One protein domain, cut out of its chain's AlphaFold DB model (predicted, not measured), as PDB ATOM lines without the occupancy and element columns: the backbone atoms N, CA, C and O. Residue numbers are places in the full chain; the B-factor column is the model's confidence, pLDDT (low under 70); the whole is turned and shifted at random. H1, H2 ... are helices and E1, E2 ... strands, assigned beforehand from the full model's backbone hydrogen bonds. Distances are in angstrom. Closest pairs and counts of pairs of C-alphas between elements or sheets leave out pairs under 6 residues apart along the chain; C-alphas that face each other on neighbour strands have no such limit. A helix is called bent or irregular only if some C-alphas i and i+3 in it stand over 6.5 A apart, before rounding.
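AT A GLANCE: This is residues 102 to 197 of the 197 residues of an uncharacterized protein of Araneus ventricosus (UniProt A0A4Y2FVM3). Two helices, H1 and H2, cover one face of a small three-stranded sheet, making two layers; H3 packs on H2, off the sheet, and residues 176 to 196 stick out. The 96 printed residues, with H1 E1 H2 E2 E3 H3 along the chain, are mixed in class; the mixed sheet runs E1 E2 E3. The whole is only just loose, close to compact, with radius of gyration of the C-alphas 15.4 A and spans 52 by 34 by 24 A.

HOW THE PARTS SIT: E2, residues 143 to 147, is parallel to E1, residues 120 to 124 (N 122 to O 144, 2.8 A), and forms an antiparallel hairpin with E3, residues 156 to 159 (N 145 to O 158, 2.8 A). H2, residues 128 to 136, is over E2, height 9.4 A; E1, H2 and E2 form a strand-helix-strand unit, parallel strands joined through a helix, with a right-handed crossover. H1, residues 102 to 113, is over E1 on the same face, height 9.8 A; its residues 103 to 107 alone touch H2, C-alphas of Val 107 and Leu 133 closest at 5.7 A. H3, residues 168 to 180, touches H2 at a steep tilt of 43 degrees, opposite ways, C-alphas of Gly 135 and Ile 171 closest at 5.7 A. Every O i to N i+4 pair is within hydrogen-bond range in H1 and H2, 7 of 9 in H3.

IN THESE COORDINATES: H1 begins at C-alpha 102 (-37.442, 29.165, 12.201) and spans 16.6 A. E1 spans 13.2 A, E2 13.1 A. H3 spans 19.4 A to C-alpha 180 (-27.180, 41.847, -1.878) and is irregular, C-alphas 169 and 172 being 7.5 A apart.

THE WHOLE: The farthest C-alphas, of Gln 116 and Met 189, are 52.9 A apart. The printed part has no cut and no long link; pLDDT is under 70 in 33 residues, among them 178 to 197.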
ATOM      1  N   ALA A 102     -37.828  30.423  11.586       89.69
ATOM      2  CA  ALA A 102     -37.442  29.165  12.201       89.69
ATOM      3  C   ALA A 102     -36.025  28.698  11.843       89.69
ATOM      4  O   ALA A 102     -35.484  27.886  12.591       89.69
ATOM      5  N   VAL A 103     -35.405  29.188  10.763       87.94
ATOM      6  CA  VAL A 103     -34.124  28.662  10.248       87.94
ATOM      7  C   VAL A 103     -33.037  28.602  11.326       87.94
ATOM      8  O   VAL A 103     -32.456  27.540  11.551       87.94
ATOM      9  N   VAL A 104     -32.800  29.704  12.044       88.19
ATOM     10  CA  VAL A 104     -31.779  29.748  13.107       88.19
ATOM     11  C   VAL A 104     -32.171  28.841  14.275       88.19
ATOM     12  O   VAL A 104     -31.361  28.034  14.726       88.19
ATOM     13  N   LEU A 105     -33.433  28.892  14.708       92.38
ATOM     14  CA  LEU A 105     -33.926  28.091  15.832       92.38
ATOM     15  C   LEU A 105     -33.875  26.579  15.551       92.38
ATOM     16  O   LEU A 105     -33.661  25.788  16.475       92.38
ATOM     17  N   ILE A 106     -34.055  26.157  14.296       92.38
ATOM     18  CA  ILE A 106     -33.884  24.763  13.870       92.38
ATOM     19  C   ILE A 106     -32.432  24.331  14.078       92.38
ATOM     20  O   ILE A 106     -32.187  23.296  14.702       92.38
ATOM     21  N   VAL A 107     -31.474  25.131  13.599       89.50
ATOM     22  CA  VAL A 107     -30.041  24.824  13.712       89.50
ATOM     23  C   VAL A 107     -29.595  24.811  15.173       89.50
ATOM     24  O   VAL A 107     -28.976  23.843  15.612       89.50
ATOM     25  N   GLU A 108     -29.978  25.819  15.957       91.50
ATOM     26  CA  GLU A 108     -29.690  25.874  17.395       91.50
ATOM     27  C   GLU A 108     -30.286  24.678  18.143       91.50
ATOM     28  O   GLU A 108     -29.642  24.096  19.017       91.50
ATOM     29  N   THR A 109     -31.502  24.263  17.779       92.62
ATOM     30  CA  THR A 109     -32.141  23.090  18.385       92.62
ATOM     31  C   THR A 109     -31.359  21.820  18.077       92.62
ATOM     32  O   THR A 109     -31.075  21.062  19.002       92.62
ATOM     33  N   ALA A 110     -30.957  21.616  16.823       91.50
ATOM     34  CA  ALA A 110     -30.151  20.466  16.426       91.50
ATOM     35  C   ALA A 110     -28.798  20.439  17.161       91.50
ATOM     36  O   ALA A 110     -28.410  19.411  17.715       91.50
ATOM     37  N   VAL A 111     -28.127  21.588  17.262       88.88
ATOM     38  CA  VAL A 111     -26.877  21.743  18.019       88.88
ATOM     39  C   VAL A 111     -27.074  21.438  19.506       88.88
ATOM     40  O   VAL A 111     -26.250  20.746  20.100       88.88
ATOM     41  N   SER A 112     -28.172  21.895  20.113       90.19
ATOM     42  CA  SER A 112     -28.418  21.714  21.549       90.19
ATOM     43  C   SER A 112     -28.578  20.250  21.972       90.19
ATOM     44  O   SER A 112     -28.239  19.899  23.101       90.19
ATOM     45  N   VAL A 113     -29.052  19.381  21.071       88.94
ATOM     46  CA  VAL A 113     -29.301  17.959  21.366       88.94
ATOM     47  C   VAL A 113     -28.208  17.027  20.829       88.94
ATOM     48  O   VAL A 113     -28.286  15.815  21.013       88.94
ATOM     49  N   ARG A 114     -27.144  17.561  20.215       85.88
ATOM     50  CA  ARG A 114     -26.086  16.775  19.545       85.88
ATOM     51  C   ARG A 114     -25.336  15.783  20.418       85.88
ATOM     52  O   ARG A 114     -24.934  14.737  19.926       85.88
ATOM     53  N   SER A 115     -25.176  16.084  21.702       86.31
ATOM     54  CA  SER A 115     -24.512  15.180  22.649       86.31
ATOM     55  C   SER A 115     -25.437  14.080  23.176       86.31
ATOM     56  O   SER A 115     -24.957  13.142  23.801       86.31
ATOM     57  N   GLN A 116     -26.750  14.195  22.950       87.69
ATOM     58  CA  GLN A 116     -27.755  13.242  23.436       87.69
ATOM     59  C   GLN A 116     -28.040  12.129  22.421       87.69
ATOM     60  O   GLN A 116     -28.503  11.057  22.799       87.69
ATOM     61  N   TYR A 117     -27.768  12.375  21.136       86.81
ATOM     62  CA  TYR A 117     -28.111  11.470  20.043       86.81
ATOM     63  C   TYR A 117     -26.894  11.151  19.178       86.81
ATOM     64  O   TYR A 117     -26.007  11.979  19.009       86.81
ATOM     65  N   GLY A 118     -26.872   9.945  18.599       86.81
ATOM     66  CA  GLY A 118     -25.775   9.486  17.745       86.81
ATOM     67  C   GLY A 118     -25.698  10.217  16.405       86.81
ATOM     68  O   GLY A 118     -24.623  10.676  16.050       86.81
ATOM     69  N   ASN A 119     -26.821  10.373  15.697       89.62
ATOM     70  CA  ASN A 119     -26.935  11.148  14.455       89.62
ATOM     71  C   ASN A 119     -28.179  12.034  14.525       89.62
ATOM     72  O   ASN A 119     -29.235  11.572  14.959       89.62
ATOM     73  N   ILE A 120     -28.071  13.274  14.051       91.31
ATOM     74  CA  ILE A 120     -29.188  14.218  13.980       91.31
ATOM     75  C   ILE A 120     -29.421  14.631  12.536       91.31
ATOM     76  O   ILE A 120     -28.494  15.010  11.819       91.31
ATOM     77  N   PHE A 121     -30.690  14.606  12.140       92.12
ATOM     78  CA  PHE A 121     -31.136  14.984  10.811       92.12
ATOM     79  C   PHE A 121     -32.000  16.238  10.887       92.12
ATOM     80  O   PHE A 121     -33.084  16.232  11.466       92.12
ATOM     81  N   VAL A 122     -31.524  17.307  10.263       91.75
ATOM     82  CA  VAL A 122     -32.295  18.515   9.992       91.75
ATOM     83  C   VAL A 122     -32.997  18.321   8.654       91.75
ATOM     84  O   VAL A 122     -32.340  18.130   7.632       91.75
ATOM     85  N   VAL A 123     -34.328  18.335   8.647       90.56
ATOM     86  CA  VAL A 123     -35.133  18.083   7.444       90.56
ATOM     87  C   VAL A 123     -35.745  19.391   6.956       90.56
ATOM     88  O   VAL A 123     -36.352  20.118   7.738       90.56
ATOM     89  N   GLY A 124     -35.609  19.685   5.664       87.38
ATOM     90  CA  GLY A 124     -36.206  20.875   5.061       87.38
ATOM     91  C   GLY A 124     -36.136  20.876   3.536       87.38
ATOM     92  O   GLY A 124     -35.405  20.089   2.933       87.38
ATOM     93  N   GLU A 125     -36.912  21.757   2.906       83.12
ATOM     94  CA  GLU A 125     -36.858  21.983   1.452       83.12
ATOM     95  C   GLU A 125     -35.762  22.995   1.073       83.12
ATOM     96  O   GLU A 125     -35.119  22.859   0.026       83.12
ATOM     97  N   ASP A 126     -35.543  23.995   1.932       81.56
ATOM     98  CA  ASP A 126     -34.676  25.137   1.654       81.56
ATOM     99  C   ASP A 126     -33.191  24.802   1.841       81.56
ATOM    100  O   ASP A 126     -32.780  24.224   2.850       81.56
ATOM    101  N   ILE A 127     -32.376  25.190   0.859       81.50
ATOM    102  CA  ILE A 127     -30.923  25.030   0.922       81.50
ATOM    103  C   ILE A 127     -30.282  26.019   1.897       81.50
ATOM    104  O   ILE A 127     -29.199  25.737   2.411       81.50
ATOM    105  N   ASP A 128     -30.957  27.126   2.205       82.50
ATOM    106  CA  ASP A 128     -30.492  28.088   3.199       82.50
ATOM    107  C   ASP A 128     -30.291  27.389   4.549       82.50
ATOM    108  O   ASP A 128     -29.308  27.638   5.243       82.50
ATOM    109  N   LEU A 129     -31.113  26.384   4.868       85.31
ATOM    110  CA  LEU A 129     -30.949  25.586   6.081       85.31
ATOM    111  C   LEU A 129     -29.618  24.815   6.112       85.31
ATOM    112  O   LEU A 129     -28.994  24.731   7.166       85.31
ATOM    113  N   LEU A 130     -29.132  24.309   4.970       86.69
ATOM    114  CA  LEU A 130     -27.808  23.681   4.865       86.69
ATOM    115  C   LEU A 130     -26.678  24.702   5.052       86.69
ATOM    116  O   LEU A 130     -25.655  24.387   5.669       86.69
ATOM    117  N   VAL A 131     -26.855  25.915   4.524       85.56
ATOM    118  CA  VAL A 131     -25.898  27.020   4.672       85.56
ATOM    119  C   VAL A 131     -25.781  27.431   6.138       85.56
ATOM    120  O   VAL A 131     -24.668  27.472   6.667       85.56
ATOM    121  N   PHE A 132     -26.911  27.665   6.811       86.88
ATOM    122  CA  PHE A 132     -26.947  28.000   8.234       86.88
ATOM    123  C   PHE A 132     -26.420  26.860   9.102       86.88
ATOM    124  O   PHE A 132     -25.613  27.113   9.993       86.88
ATOM    125  N   LEU A 133     -26.788  25.611   8.801       87.44
ATOM    126  CA  LEU A 133     -26.255  24.446   9.502       87.44
ATOM    127  C   LEU A 133     -24.726  24.407   9.383       87.44
ATOM    128  O   LEU A 133     -24.037  24.365  10.389       87.44
ATOM    129  N   THR A 134     -24.177  24.528   8.174       85.44
ATOM    130  CA  THR A 134     -22.719  24.489   7.960       85.44
ATOM    131  C   THR A 134     -21.998  25.663   8.625       85.44
ATOM    132  O   THR A 134     -20.932  25.479   9.205       85.44
ATOM    133  N   GLY A 135     -22.559  26.869   8.540       84.19
ATOM    134  CA  GLY A 135     -21.922  28.074   9.062       84.19
ATOM    135  C   GLY A 135     -21.941  28.190  10.585       84.19
ATOM    136  O   GLY A 135     -21.012  28.756  11.158       84.19
ATOM    137  N   LEU A 136     -22.984  27.662  11.235       85.44
ATOM    138  CA  LEU A 136     -23.174  27.762  12.685       85.44
ATOM    139  C   LEU A 136     -22.665  26.533  13.450       85.44
ATOM    140  O   LEU A 136     -22.504  26.603  14.667       85.44
ATOM    141  N   THR A 137     -22.391  25.416  12.769       80.88
ATOM    142  CA  THR A 137     -21.859  24.206  13.413       80.88
ATOM    143  C   THR A 137     -20.337  24.093  13.267       80.88
ATOM    144  O   THR A 137     -19.802  24.285  12.171       80.88
ATOM    145  N   PRO A 138     -19.612  23.729  14.336       69.25
ATOM    146  CA  PRO A 138     -18.224  23.291  14.258       69.25
ATOM    147  C   PRO A 138     -17.992  22.115  13.291       69.25
ATOM    148  O   PRO A 138     -18.867  21.300  13.004       69.25
ATOM    149  N   MET A 139     -16.755  21.998  12.805       64.25
ATOM    150  CA  MET A 139     -16.326  20.885  11.952       64.25
ATOM    151  C   MET A 139     -16.373  19.549  12.713       64.25
ATOM    152  O   MET A 139     -15.816  19.464  13.805       64.25
ATOM    153  N   LYS A 140     -16.898  18.497  12.058       62.78
ATOM    154  CA  LYS A 140     -16.986  17.088  12.521       62.78
ATOM    155  C   LYS A 140     -18.149  16.744  13.460       62.78
ATOM    156  O   LYS A 140     -18.027  15.843  14.284       62.78
ATOM    157  N   GLU A 141     -19.283  17.410  13.305       71.50
ATOM    158  CA  GLU A 141     -20.490  17.054  14.054       71.50
ATOM    159  C   GLU A 141     -21.336  16.011  13.321       71.50
ATOM    160  O   GLU A 141     -21.376  15.954  12.091       71.50
ATOM    161  N   ASN A 142     -22.038  15.198  14.102       85.62
ATOM    162  CA  ASN A 142     -23.023  14.190  13.707       85.62
ATOM    163  C   ASN A 142     -24.351  14.808  13.216       85.62
ATOM    164  O   ASN A 142     -25.436  14.282  13.475       85.62
ATOM    165  N   LEU A 143     -24.255  15.949  12.530       88.81
ATOM    166  CA  LEU A 143     -25.365  16.740  12.018       88.81
ATOM    167  C   LEU A 143     -25.441  16.612  10.500       88.81
ATOM    168  O   LEU A 143     -24.468  16.843   9.777       88.81
ATOM    169  N   TYR A 144     -26.634  16.284  10.022       89.62
ATOM    170  CA  TYR A 144     -26.906  16.088   8.610       89.62
ATOM    171  C   TYR A 144     -28.144  16.870   8.199       89.62
ATOM    172  O   TYR A 144     -29.140  16.900   8.913       89.62
ATOM    173  N   PHE A 145     -28.103  17.465   7.016       90.19
ATOM    174  CA  PHE A 145     -29.266  18.046   6.375       90.19
ATOM    175  C   PHE A 145     -29.848  17.051   5.375       90.19
ATOM    176  O   PHE A 145     -29.176  16.621   4.437       90.19
ATOM    177  N   ARG A 146     -31.115  16.693   5.559       90.19
ATOM    178  CA  ARG A 146     -31.880  15.879   4.619       90.19
ATOM    179  C   ARG A 146     -32.784  16.805   3.818       90.19
ATOM    180  O   ARG A 146     -33.784  17.304   4.335       90.19
ATOM    181  N   LYS A 147     -32.434  17.013   2.548       86.38
ATOM    182  CA  LYS A 147     -33.256  17.797   1.633       86.38
ATOM    183  C   LYS A 147     -34.455  16.972   1.202       86.38
ATOM    184  O   LYS A 147     -34.293  15.992   0.470       86.38
ATOM    185  N   TYR A 148     -35.634  17.413   1.614       78.44
ATOM    186  CA  TYR A 148     -36.883  16.860   1.117       78.44
ATOM    187  C   TYR A 148     -37.116  17.334  -0.322       78.44
ATOM    188  O   TYR A 148     -36.964  18.523  -0.627       78.44
ATOM    189  N   ARG A 149     -37.460  16.413  -1.227       72.94
ATOM    190  CA  ARG A 149     -37.866  16.746  -2.599       72.94
ATOM    191  C   ARG A 149     -39.263  16.211  -2.878       72.94
ATOM    192  O   ARG A 149     -39.579  15.070  -2.557       72.94
ATOM    193  N   LYS A 150     -40.091  17.026  -3.533       63.78
ATOM    194  CA  LYS A 150     -41.421  16.605  -3.989       63.78
ATOM    195  C   LYS A 150     -41.306  15.577  -5.120       63.78
ATOM    196  O   LYS A 150     -40.522  15.758  -6.049       63.78
ATOM    197  N   GLY A 151     -42.141  14.537  -5.077       68.69
ATOM    198  CA  GLY A 151     -42.262  13.525  -6.132       68.69
ATOM    199  C   GLY A 151     -41.480  12.236  -5.857       68.69
ATOM    200  O   GLY A 151     -41.320  11.830  -4.714       68.69
ATOM    201  N   ARG A 152     -41.030  11.555  -6.922       63.56
ATOM    202  CA  ARG A 152     -40.330  10.253  -6.845       63.56
ATOM    203  C   ARG A 152     -38.805  10.368  -6.722       63.56
ATOM    204  O   ARG A 152     -38.108   9.364  -6.823       63.56
ATOM    205  N   THR A 153     -38.266  11.576  -6.576       67.81
ATOM    206  CA  THR A 153     -36.817  11.756  -6.446       67.81
ATOM    207  C   THR A 153     -36.366  11.390  -5.037       67.81
ATOM    208  O   THR A 153     -36.973  11.890  -4.093       67.81
ATOM    209  N   PRO A 154     -35.300  10.586  -4.880       71.38
ATOM    210  CA  PRO A 154     -34.770  10.252  -3.567       71.38
ATOM    211  C   PRO A 154     -34.373  11.502  -2.783       71.38
ATOM    212  O   PRO A 154     -33.869  12.475  -3.360       71.38
ATOM    213  N   ASP A 155     -34.562  11.447  -1.467       78.44
ATOM    214  CA  ASP A 155     -34.035  12.466  -0.567       78.44
ATOM    215  C   ASP A 155     -32.512  12.521  -0.677       78.44
ATOM    216  O   ASP A 155     -31.834  11.492  -0.761       78.44
ATOM    217  N   VAL A 156     -31.967  13.736  -0.650       84.12
ATOM    218  CA  VAL A 156     -30.517  13.941  -0.690       84.12
ATOM    219  C   VAL A 156     -30.033  14.288   0.708       84.12
ATOM    220  O   VAL A 156     -30.550  15.211   1.341       84.12
ATOM    221  N   LEU A 157     -29.041  13.540   1.186       87.00
ATOM    222  CA  LEU A 157     -28.415  13.753   2.482       87.00
ATOM    223  C   LEU A 157     -27.105  14.525   2.318       87.00
ATOM    224  O   LEU A 157     -26.238  14.131   1.540       87.00
ATOM    225  N   TYR A 158     -26.956  15.596   3.085       86.25
ATOM    226  CA  TYR A 158     -25.773  16.441   3.126       86.25
ATOM    227  C   TYR A 158     -25.205  16.454   4.545       86.25
ATOM    228  O   TYR A 158     -25.935  16.623   5.516       86.25
ATOM    229  N   SER A 159     -23.895  16.293   4.679       84.31
ATOM    230  CA  SER A 159     -23.173  16.576   5.924       84.31
ATOM    231  C   SER A 159     -22.817  18.062   6.023       84.31
ATOM    232  O   SER A 159     -22.708  18.757   5.012       84.31
ATOM    233  N   THR A 160     -22.487  18.530   7.226       75.94
ATOM    234  CA  THR A 160     -21.882  19.860   7.453       75.94
ATOM    235  C   THR A 160     -20.526  20.045   6.756       75.94
ATOM    236  O   THR A 160     -20.042  21.159   6.593       75.94
ATOM    237  N   THR A 161     -19.909  18.958   6.286       74.06
ATOM    238  CA  THR A 161     -18.665  18.959   5.501       74.06
ATOM    239  C   THR A 161     -18.891  18.872   3.991       74.06
ATOM    240  O   THR A 161     -17.927  18.833   3.228       74.06
ATOM    241  N   SER A 162     -20.147  18.841   3.530       73.00
ATOM    242  CA  SER A 162     -20.469  18.699   2.102       73.00
ATOM    243  C   SER A 162     -19.996  19.891   1.267       73.00
ATOM    244  O   SER A 162     -19.701  19.737   0.080       73.00
ATOM    245  N   PHE A 163     -19.828  21.064   1.882       70.06
ATOM    246  CA  PHE A 163     -19.098  22.164   1.266       70.06
ATOM    247  C   PHE A 163     -17.595  21.859   1.285       70.06
ATOM    248  O   PHE A 163     -16.916  22.029   2.294       70.06
ATOM    249  N   LYS A 164     -17.061  21.433   0.135       60.91
ATOM    250  CA  LYS A 164     -15.652  21.026  -0.043       60.91
ATOM    251  C   LYS A 164     -14.615  22.141   0.174       60.91
ATOM    252  O   LYS A 164     -13.417  21.870   0.148       60.91
ATOM    253  N   TYR A 165     -15.037  23.391   0.344       58.62
ATOM    254  CA  TYR A 165     -14.138  24.542   0.358       58.62
ATOM    255  C   TYR A 165     -13.777  25.006   1.772       58.62
ATOM    256  O   TYR A 165     -14.590  24.963   2.692       58.62
ATOM    257  N   LYS A 166     -12.570  25.580   1.911       57.34
ATOM    258  CA  LYS A 166     -12.050  26.242   3.130       57.34
ATOM    259  C   LYS A 166     -12.928  27.400   3.652       57.34
ATOM    260  O   LYS A 166     -12.638  27.955   4.707       57.34
ATOM    261  N   PHE A 167     -13.995  27.748   2.933       58.84
ATOM    262  CA  PHE A 167     -14.919  28.837   3.231       58.84
ATOM    263  C   PHE A 167     -16.122  28.434   4.084       58.84
ATOM    264  O   PHE A 167     -17.008  29.257   4.247       58.84
ATOM    265  N   SER A 168     -16.191  27.234   4.663       63.56
ATOM    266  CA  SER A 168     -17.271  26.891   5.610       63.56
ATOM    267  C   SER A 168     -17.426  27.932   6.730       63.56
ATOM    268  O   SER A 168     -18.539  28.316   7.062       63.56
ATOM    269  N   ARG A 169     -16.314  28.497   7.222       65.00
ATOM    270  CA  ARG A 169     -16.315  29.607   8.199       65.00
ATOM    271  C   ARG A 169     -16.801  30.945   7.632       65.00
ATOM    272  O   ARG A 169     -17.181  31.826   8.387       65.00
ATOM    273  N   MET A 170     -16.766  31.106   6.313       75.56
ATOM    274  CA  MET A 170     -17.209  32.300   5.590       75.56
ATOM    275  C   MET A 170     -18.518  32.059   4.830       75.56
ATOM    276  O   MET A 170     -18.948  32.930   4.085       75.56
ATOM    277  N   ILE A 171     -19.168  30.900   4.981       81.06
ATOM    278  CA  ILE A 171     -20.316  30.538   4.141       81.06
ATOM    279  C   ILE A 171     -21.500  31.474   4.391       81.06
ATOM    280  O   ILE A 171     -22.156  31.894   3.443       81.06
ATOM    281  N   LEU A 172     -21.700  31.887   5.648       81.38
ATOM    282  CA  LEU A 172     -22.704  32.884   6.030       81.38
ATOM    283  C   LEU A 172     -22.392  34.252   5.420       81.38
ATOM    284  O   LEU A 172     -23.293  34.933   4.945       81.38
ATOM    285  N   PHE A 173     -21.108  34.621   5.377       80.06
ATOM    286  CA  PHE A 173     -20.658  35.848   4.727       80.06
ATOM    287  C   PHE A 173     -20.954  35.792   3.223       80.06
ATOM    288  O   PHE A 173     -21.648  36.657   2.707       80.06
ATOM    289  N   VAL A 174     -20.533  34.733   2.523       80.06
ATOM    290  CA  VAL A 174     -20.798  34.556   1.082       80.06
ATOM    291  C   VAL A 174     -22.301  34.550   0.775       80.06
ATOM    292  O   VAL A 174     -22.733  35.185  -0.185       80.06
ATOM    293  N   HIS A 175     -23.109  33.872   1.595       78.25
ATOM    294  CA  HIS A 175     -24.563  33.834   1.445       78.25
ATOM    295  C   HIS A 175     -25.205  35.218   1.622       78.25
ATOM    296  O   HIS A 175     -26.038  35.604   0.803       78.25
ATOM    297  N   ALA A 176     -24.758  36.008   2.607       75.88
ATOM    298  CA  ALA A 176     -25.230  37.378   2.800       75.88
ATOM    299  C   ALA A 176     -24.976  38.257   1.560       75.88
ATOM    300  O   ALA A 176     -25.860  39.000   1.141       75.88
ATOM    301  N   PHE A 177     -23.814  38.116   0.908       70.88
ATOM    302  CA  PHE A 177     -23.530  38.830  -0.346       70.88
ATOM    303  C   PHE A 177     -24.352  38.318  -1.526       70.88
ATOM    304  O   PHE A 177     -24.713  39.111  -2.391       70.88
ATOM    305  N   ARG A 178     -24.721  37.035  -1.550       65.94
ATOM    306  CA  ARG A 178     -25.640  36.491  -2.562       65.94
ATOM    307  C   ARG A 178     -27.021  37.158  -2.526       65.94
ATOM    308  O   ARG A 178     -27.651  37.268  -3.568       65.94
ATOM    309  N   GLY A 179     -27.471  37.610  -1.352       52.59
ATOM    310  CA  GLY A 179     -28.727  38.353  -1.189       52.59
ATOM    311  C   GLY A 179     -28.642  39.846  -1.536       52.59
ATOM    312  O   GLY A 179     -29.669  40.466  -1.792       52.59
ATOM    313  N   VAL A 180     -27.434  40.424  -1.560       44.25
ATOM    314  CA  VAL A 180     -27.180  41.847  -1.878       44.25
ATOM    315  C   VAL A 180     -26.783  42.037  -3.346       44.25
ATOM    316  O   VAL A 180     -27.118  43.048  -3.962       44.25
ATOM    317  N   VAL A 181     -26.084  41.063  -3.930       38.97
ATOM    318  CA  VAL A 181     -25.639  41.093  -5.322       38.97
ATOM    319  C   VAL A 181     -26.728  40.491  -6.206       38.97
ATOM    320  O   VAL A 181     -26.840  39.275  -6.354       38.97
ATOM    321  N   LEU A 182     -27.517  41.371  -6.828       38.19
ATOM    322  CA  LEU A 182     -28.280  41.065  -8.035       38.19
ATOM    323  C   LEU A 182     -27.335  40.353  -9.016       38.19
ATOM    324  O   LEU A 182     -26.321  40.924  -9.402       38.19
ATOM    325  N   GLN A 183     -27.646  39.100  -9.343       36.22
ATOM    326  CA  GLN A 183     -27.078  38.277 -10.413       36.22
ATOM    327  C   GLN A 183     -26.130  39.040 -11.365       36.22
ATOM    328  O   GLN A 183     -26.564  39.596 -12.372       36.22
ATOM    329  N   VAL A 184     -24.824  39.070 -11.065       35.28
ATOM    330  CA  VAL A 184     -23.839  39.638 -11.997       35.28
ATOM    331  C   VAL A 184     -23.581  38.591 -13.074       35.28
ATOM    332  O   VAL A 184     -22.802  37.656 -12.888       35.28
ATOM    333  N   TYR A 185     -24.266  38.729 -14.209       30.02
ATOM    334  CA  TYR A 185     -23.857  38.076 -15.448       30.02
ATOM    335  C   TYR A 185     -22.529  38.695 -15.896       30.02
ATOM    336  O   TYR A 185     -22.508  39.753 -16.519       30.02
ATOM    337  N   TYR A 186     -21.412  38.021 -15.627       32.09
ATOM    338  CA  TYR A 186     -20.211  38.230 -16.428       32.09
ATOM    339  C   TYR A 186     -20.367  37.433 -17.725       32.09
ATOM    340  O   TYR A 186     -20.109  36.231 -17.766       32.09
ATOM    341  N   SER A 187     -20.808  38.100 -18.793       42.59
ATOM    342  CA  SER A 187     -20.523  37.641 -20.152       42.59
ATOM    343  C   SER A 187     -19.231  38.312 -20.603       42.59
ATOM    344  O   SER A 187     -19.238  39.439 -21.087       42.59
ATOM    345  N   ALA A 188     -18.107  37.633 -20.393       35.12
ATOM    346  CA  ALA A 188     -16.856  37.938 -21.071       35.12
ATOM    347  C   ALA A 188     -16.047  36.640 -21.196       35.12
ATOM    348  O   ALA A 188     -15.507  36.134 -20.222       35.12
ATOM    349  N   MET A 189     -16.078  36.086 -22.411       39.31
ATOM    350  CA  MET A 189     -15.139  35.136 -23.020       39.31
ATOM    351  C   MET A 189     -14.417  34.123 -22.101       39.31
ATOM    352  O   MET A 189     -13.417  34.429 -21.468       39.31
ATOM    353  N   GLY A 190     -14.833  32.851 -22.208       38.97
ATOM    354  CA  GLY A 190     -13.891  31.722 -22.182       38.97
ATOM    355  C   GLY A 190     -13.610  31.004 -20.853       38.97
ATOM    356  O   GLY A 190     -12.446  30.851 -20.524       38.97
ATOM    357  N   LYS A 191     -14.639  30.421 -20.202       29.66
ATOM    358  CA  LYS A 191     -14.573  29.417 -19.093       29.66
ATOM    359  C   LYS A 191     -13.857  29.870 -17.788       29.66
ATOM    360  O   LYS A 191     -12.976  30.712 -17.829       29.66
ATOM    361  N   PRO A 192     -14.144  29.264 -16.612       34.75
ATOM    362  CA  PRO A 192     -15.152  28.259 -16.292       34.75
ATOM    363  C   PRO A 192     -16.400  28.889 -15.657       34.75
ATOM    364  O   PRO A 192     -16.332  29.865 -14.915       34.75
ATOM    365  N   ASN A 193     -17.555  28.286 -15.929       29.84
ATOM    366  CA  ASN A 193     -18.814  28.638 -15.284       29.84
ATOM    367  C   ASN A 193     -18.684  28.446 -13.766       29.84
ATOM    368  O   ASN A 193     -18.601  27.314 -13.287       29.84
ATOM    369  N   PHE A 194     -18.697  29.541 -13.008       31.89
ATOM    370  CA  PHE A 194     -18.886  29.499 -11.562       31.89
ATOM    371  C   PHE A 194     -20.352  29.180 -11.262       31.89
ATOM    372  O   PHE A 194     -21.168  30.056 -10.991       31.89
ATOM    373  N   ALA A 195     -20.685  27.894 -11.312       30.91
ATOM    374  CA  ALA A 195     -21.846  27.359 -10.626       30.91
ATOM    375  C   ALA A 195     -21.418  27.020  -9.190       30.91
ATOM    376  O   ALA A 195     -20.921  25.929  -8.913       30.91
ATOM    377  N   LEU A 196     -21.564  27.976  -8.270       32.06
ATOM    378  CA  LEU A 196     -21.718  27.622  -6.860       32.06
ATOM    379  C   LEU A 196     -23.160  27.130  -6.694       32.06
ATOM    380  O   LEU A 196     -24.094  27.935  -6.726       32.06
ATOM    381  N   PHE A 197     -23.272  25.798  -6.657       40.78
ATOM    382  CA  PHE A 197     -24.479  24.999  -6.436       40.78
ATOM    383  C   PHE A 197     -25.316  25.491  -5.254       40.78
ATOM    384  O   PHE A 197     -24.711  25.873  -4.226       40.78
TER     385      PHE A 197